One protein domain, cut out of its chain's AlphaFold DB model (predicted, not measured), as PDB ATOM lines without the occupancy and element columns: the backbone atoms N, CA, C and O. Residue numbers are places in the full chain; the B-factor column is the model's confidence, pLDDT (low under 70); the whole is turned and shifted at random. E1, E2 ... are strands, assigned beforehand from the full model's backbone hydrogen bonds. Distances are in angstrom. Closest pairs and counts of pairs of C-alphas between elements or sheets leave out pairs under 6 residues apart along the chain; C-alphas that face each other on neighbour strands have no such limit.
ATOM      1  N   ALA A  21     234.364 391.025 313.080       59.56
ATOM      2  CA  ALA A  21     234.360 390.963 314.550       59.56
ATOM      3  C   ALA A  21     234.371 389.543 315.168       59.56
ATOM      4  O   ALA A  21     233.826 389.303 316.244       59.56
ATOM      5  N   ASN A  22     234.896 388.565 314.435       86.62
ATOM      6  CA  ASN A  22     234.714 387.142 314.699       86.62
ATOM      7  C   ASN A  22     236.027 386.355 314.648       86.62
ATOM      8  O   ASN A  22     236.047 385.192 315.044       86.62
ATOM      9  N   TRP A  23     237.120 386.946 314.162       92.75
ATOM     10  CA  TRP A  23     238.433 386.305 314.230       92.75
ATOM     11  C   TRP A  23     238.995 386.404 315.647       92.75
ATOM     12  O   TRP A  23     238.763 387.383 316.351       92.75
ATOM     13  N   TYR A  24     239.772 385.411 316.060       93.25
ATOM     14  CA  TYR A  24     240.525 385.464 317.306       93.25
ATOM     15  C   TYR A  24     241.870 384.758 317.175       93.25
ATOM     16  O   TYR A  24     242.032 383.828 316.385       93.25
ATOM     17  N   VAL A  25     242.827 385.184 317.989       95.69
ATOM     18  CA  VAL A  25     244.101 384.495 318.199       95.69
ATOM     19  C   VAL A  25     244.172 384.026 319.644       95.69
ATOM     20  O   VAL A  25     243.691 384.707 320.548       95.69
ATOM     21  N   GLU A  26     244.747 382.853 319.869       95.06
ATOM     22  CA  GLU A  26     244.883 382.269 321.198       95.06
ATOM     23  C   GLU A  26     246.294 381.712 321.388       95.06
ATOM     24  O   GLU A  26     246.801 380.961 320.554       95.06
ATOM     25  N   GLY A  27     246.939 382.107 322.484       95.88
ATOM     26  CA  GLY A  27     248.225 381.572 322.911       95.88
ATOM     27  C   GLY A  27     248.048 380.815 324.217       95.88
ATOM     28  O   GLY A  27     247.654 381.413 325.218       95.88
ATOM     29  N   ASN A  28     248.358 379.520 324.210       94.25
ATOM     30  CA  ASN A  28     248.253 378.660 325.383       94.25
ATOM     31  C   ASN A  28     249.612 378.074 325.759       94.25
ATOM     32  O   ASN A  28     250.439 377.761 324.902       94.25
ATOM     33  N   ALA A  29     249.809 377.872 327.053       92.81
ATOM     34  CA  ALA A  29     250.949 377.185 327.623       92.81
ATOM     35  C   ALA A  29     250.458 376.230 328.710       92.81
ATOM     36  O   ALA A  29     249.519 376.518 329.454       92.81
ATOM     37  N   GLY A  30     251.076 375.064 328.798       89.69
ATOM     38  CA  GLY A  30     250.641 374.051 329.741       89.69
ATOM     39  C   GLY A  30     251.601 372.891 329.818       89.69
ATOM     40  O   GLY A  30     252.710 372.950 329.290       89.69
ATOM     41  N   TYR A  31     251.148 371.829 330.462       86.44
ATOM     42  CA  TYR A  31     251.875 370.573 330.525       86.44
ATOM     43  C   TYR A  31     251.092 369.498 329.795       86.44
ATOM     44  O   TYR A  31     249.873 369.393 329.939       86.44
ATOM     45  N   SER A  32     251.825 368.705 329.026       83.06
ATOM     46  CA  SER A  32     251.331 367.534 328.322       83.06
ATOM     47  C   SER A  32     252.013 366.310 328.900       83.06
ATOM     48  O   SER A  32     253.236 366.247 328.981       83.06
ATOM     49  N   ARG A  33     251.207 365.332 329.287       80.75
ATOM     50  CA  ARG A  33     251.661 364.009 329.674       80.75
ATOM     51  C   ARG A  33     251.467 363.068 328.502       80.75
ATOM     52  O   ARG A  33     250.328 362.814 328.099       80.75
ATOM     53  N   LEU A  34     252.567 362.541 327.980       72.81
ATOM     54  CA  LEU A  34     252.534 361.470 326.991       72.81
ATOM     55  C   LEU A  34     252.414 360.132 327.721       72.81
ATOM     56  O   LEU A  34     253.076 359.900 328.731       72.81
ATOM     57  N   LYS A  35     251.507 359.281 327.247       69.75
ATOM     58  CA  LYS A  35     251.303 357.926 327.750       69.75
ATOM     59  C   LYS A  35     251.223 356.961 326.575       69.75
ATOM     60  O   LYS A  35     250.304 357.048 325.754       69.75
ATOM     61  N   THR A  36     252.142 356.008 326.545       61.66
ATOM     62  CA  THR A  36     252.062 354.808 325.711       61.66
ATOM     63  C   THR A  36     251.208 353.754 326.419       61.66
ATOM     64  O   THR A  36     251.145 353.691 327.644       61.66
ATOM     65  N   SER A  37     250.441 352.966 325.667       56.59
ATOM     66  CA  SER A  37     249.705 351.820 326.217       56.59
ATOM     67  C   SER A  37     249.591 350.725 325.159       56.59
ATOM     68  O   SER A  37     249.086 351.007 324.071       56.59
ATOM     69  N   GLY A  38     250.049 349.513 325.490       47.69
ATOM     70  CA  GLY A  38     250.187 348.367 324.576       47.69
ATOM     71  C   GLY A  38     251.651 348.114 324.186       47.69
ATOM     72  O   GLY A  38     252.394 349.077 324.024       47.69
ATOM     73  N   GLY A  39     252.043 346.838 324.059       44.56
ATOM     74  CA  GLY A  39     253.436 346.387 323.884       44.56
ATOM     75  C   GLY A  39     254.141 346.120 325.222       44.56
ATOM     76  O   GLY A  39     253.905 346.841 326.189       44.56
ATOM     77  N   ASP A  40     254.943 345.055 325.297       42.22
ATOM     78  CA  ASP A  40     255.601 344.556 326.514       42.22
ATOM     79  C   ASP A  40     256.346 345.654 327.304       42.22
ATOM     80  O   ASP A  40     257.474 346.008 326.993       42.22
ATOM     81  N   GLY A  41     255.726 346.170 328.372       41.97
ATOM     82  CA  GLY A  41     256.427 346.728 329.535       41.97
ATOM     83  C   GLY A  41     256.946 348.175 329.499       41.97
ATOM     84  O   GLY A  41     257.397 348.637 330.545       41.97
ATOM     85  N   TYR A  42     256.859 348.924 328.394       45.97
ATOM     86  CA  TYR A  42     257.426 350.287 328.323       45.97
ATOM     87  C   TYR A  42     256.380 351.388 328.580       45.97
ATOM     88  O   TYR A  42     255.698 351.890 327.681       45.97
ATOM     89  N   ASP A  43     256.252 351.760 329.855       46.50
ATOM     90  CA  ASP A  43     255.355 352.799 330.372       46.50
ATOM     91  C   ASP A  43     256.090 354.161 330.405       46.50
ATOM     92  O   ASP A  43     256.497 354.639 331.466       46.50
ATOM     93  N   LEU A  44     256.266 354.813 329.252       53.16
ATOM     94  CA  LEU A  44     256.864 356.154 329.196       53.16
ATOM     95  C   LEU A  44     255.888 357.177 329.791       53.16
ATOM     96  O   LEU A  44     254.747 357.321 329.336       53.16
ATOM     97  N   LYS A  45     256.320 357.868 330.849       57.38
ATOM     98  CA  LYS A  45     255.539 358.878 331.578       57.38
ATOM     99  C   LYS A  45     256.394 360.118 331.768       57.38
ATOM    100  O   LYS A  45     256.994 360.282 332.825       57.38
ATOM    101  N   ASP A  46     256.376 361.003 330.782       65.88
ATOM    102  CA  ASP A  46     257.047 362.294 330.891       65.88
ATOM    103  C   ASP A  46     256.045 363.452 330.818       65.88
ATOM    104  O   ASP A  46     255.063 363.414 330.065       65.88
ATOM    105  N   ASN A  47     256.278 364.456 331.663       73.31
ATOM    106  CA  ASN A  47     255.519 365.697 331.702       73.31
ATOM    107  C   ASN A  47     256.340 366.762 330.988       73.31
ATOM    108  O   ASN A  47     257.274 367.327 331.551       73.31
ATOM    109  N   SER A  48     255.941 367.101 329.773       80.38
ATOM    110  CA  SER A  48     256.652 368.098 328.991       80.38
ATOM    111  C   SER A  48     255.873 369.405 328.925       80.38
ATOM    112  O   SER A  48     254.640 369.426 328.840       80.38
ATOM    113  N   PHE A  49     256.604 370.518 328.933       84.50
ATOM    114  CA  PHE A  49     256.029 371.823 328.638       84.50
ATOM    115  C   PHE A  49     255.475 371.843 327.206       84.50
ATOM    116  O   PHE A  49     256.154 371.446 326.258       84.50
ATOM    117  N   SER A  50     254.236 372.311 327.059       87.88
ATOM    118  CA  SER A  50     253.449 372.207 325.834       87.88
ATOM    119  C   SER A  50     252.800 373.546 325.459       87.88
ATOM    120  O   SER A  50     251.645 373.807 325.811       87.88
ATOM    121  N   PRO A  51     253.539 374.432 324.771       92.94
ATOM    122  CA  PRO A  51     252.993 375.651 324.201       92.94
ATOM    123  C   PRO A  51     252.205 375.355 322.919       92.94
ATOM    124  O   PRO A  51     252.543 374.463 322.133       92.94
ATOM    125  N   SER A  52     251.166 376.149 322.677       93.81
ATOM    126  CA  SER A  52     250.393 376.115 321.438       93.81
ATOM    127  C   SER A  52     249.897 377.497 321.047       93.81
ATOM    128  O   SER A  52     249.556 378.304 321.911       93.81
ATOM    129  N   ILE A  53     249.788 377.729 319.745       96.19
ATOM    130  CA  ILE A  53     249.182 378.931 319.174       96.19
ATOM    131  C   ILE A  53     248.045 378.525 318.242       96.19
ATOM    132  O   ILE A  53     248.180 377.558 317.492       96.19
ATOM    133  N   ALA A  54     246.937 379.257 318.292       95.25
ATOM    134  CA  ALA A  54     245.770 379.009 317.462       95.25
ATOM    135  C   ALA A  54     245.246 380.296 316.822       95.25
ATOM    136  O   ALA A  54     245.241 381.362 317.438       95.25
ATOM    137  N   LEU A  55     244.771 380.167 315.587       96.19
ATOM    138  CA  LEU A  55     243.992 381.174 314.877       96.19
ATOM    139  C   LEU A  55     242.593 380.609 314.666       96.19
ATOM    140  O   LEU A  55     242.447 379.495 314.160       96.19
ATOM    141  N   GLY A  56     241.569 381.367 315.033       95.12
ATOM    142  CA  GLY A  56     240.202 380.892 314.953       95.12
ATOM    143  C   GLY A  56     239.190 381.929 314.513       95.12
ATOM    144  O   GLY A  56     239.475 383.118 314.395       95.12
ATOM    145  N   TYR A  57     237.990 381.426 314.255       92.81
ATOM    146  CA  TYR A  57     236.826 382.183 313.838       92.81
ATOM    147  C   TYR A  57     235.613 381.756 314.662       92.81
ATOM    148  O   TYR A  57     235.378 380.562 314.867       92.81
ATOM    149  N   LYS A  58     234.850 382.726 315.154       92.81
ATOM    150  CA  LYS A  58     233.672 382.531 315.994       92.81
ATOM    151  C   LYS A  58     232.400 382.866 315.221       92.81
ATOM    152  O   LYS A  58     232.307 383.904 314.580       92.81
ATOM    153  N   ILE A  59     231.405 381.990 315.308       90.38
ATOM    154  CA  ILE A  59     230.075 382.184 314.730       90.38
ATOM    155  C   ILE A  59     229.056 381.776 315.790       90.38
ATOM    156  O   ILE A  59     228.908 380.592 316.091       90.38
ATOM    157  N   ASN A  60     228.339 382.752 316.350       89.56
ATOM    158  CA  ASN A  60     227.438 382.543 317.488       89.56
ATOM    159  C   ASN A  60     228.190 381.884 318.663       89.56
ATOM    160  O   ASN A  60     229.217 382.400 319.100       89.56
ATOM    161  N   ASP A  61     227.710 380.738 319.146       93.00
ATOM    162  CA  ASP A  61     228.330 379.956 320.221       93.00
ATOM    163  C   ASP A  61     229.403 378.971 319.722       93.00
ATOM    164  O   ASP A  61     230.086 378.336 320.521       93.00
ATOM    165  N   TRP A  62     229.597 378.850 318.404       94.31
ATOM    166  CA  TRP A  62     230.605 377.968 317.816       94.31
ATOM    167  C   TRP A  62     231.917 378.706 317.565       94.31
ATOM    168  O   TRP A  62     231.931 379.824 317.049       94.31
ATOM    169  N   ARG A  63     233.041 378.051 317.857       95.38
ATOM    170  CA  ARG A  63     234.379 378.511 317.471       95.38
ATOM    171  C   ARG A  63     235.088 377.439 316.666       95.38
ATOM    172  O   ARG A  63     235.127 376.285 317.067       95.38
ATOM    173  N   PHE A  64     235.724 377.842 315.582       96.19
ATOM    174  CA  PHE A  64     236.593 376.993 314.779       96.19
ATOM    175  C   PHE A  64     238.017 377.512 314.902       96.19
ATOM    176  O   PHE A  64     238.208 378.723 314.977       96.19
ATOM    177  N   ALA A  65     239.007 376.628 314.959       96.06
ATOM    178  CA  ALA A  65     240.405 377.027 315.053       96.06
ATOM    179  C   ALA A  65     241.314 376.095 314.267       96.06
ATOM    180  O   ALA A  65     241.062 374.893 314.180       96.06
ATOM    181  N   VAL A  66     242.405 376.659 313.769       96.69
ATOM    182  CA  VAL A  66     243.597 375.919 313.373       96.69
ATOM    183  C   VAL A  66     244.690 376.208 314.394       96.69
ATOM    184  O   VAL A  66     244.880 377.360 314.786       96.69
TER     185      VAL A  66
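AT A GLANCE: This is residues 21 to 66 of the 202 residues of the protein "Outer membrane beta-barrel protein" of Actinobacillus sp. GY-402 (UniProt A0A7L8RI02). What does the model look like? A long, strongly twisted ribbon of sheet makes an arch: the long strand E1 bends at residue 30, with E3 beside its residues 23 to 28 and E2 beside its residues 31 to 35, and E4 is at the edge beside E3. Residues 37 to 42, of which 37 belongs to E1, stick out at one end. What is it made of? The printed part has 46 residues, with no named helix and four named strands, E1, E2, E3 and E4 along the chain, in one antiparallel sheet of order E2 E1 E3 E4; the class is all strand. How large is it? It is an extended rod, spanning 52 by 20 by 14 A, with a radius of gyration of the C-alphas of 16.6 A.

IN THESE COORDINATES: Where does E1 run? E1, residues 23 to 37, begins at C-alpha 23 (238.433, 386.305, 314.230), measures 38.2 A and bends by 68 degrees at residue 30. Where are the other strands? E2 is residues 45 to 49, 13.3 A, and E3 is residues 52 to 59, 22.2 A. E4, residues 62 to 66, 13.9 A, ends at C-alpha 66 (243.597, 375.919, 313.373).

HOW THE PARTS SIT: How does E1 pair? Its pairing is staggered: residues 23 to 28 pair with E3, antiparallel at 126 degrees, with N 24 and O 56 2.8 A apart. Residues 31 to 35 pair with E2, an antiparallel hairpin at 161 degrees, with N 32 and O 48 2.9 A apart. What of E4? E3 and E4 form an antiparallel hairpin at 145 degrees, with N 57 and O 64 2.8 A apart; the C-alphas of Gly 56 and Ala 65, which face each other, are 3.9 A apart. Which stay apart? E2 and E4 are apart.

THE WHOLE: How far does it reach? The two C-alphas farthest apart, of Ala 21 and Asp 40, are 52.4 A apart. Are there cuts or long links? The printed part has no cut and no long link. Where is confidence low? Residue 21 and residues 35 to 46 are under 70 in pLDDT.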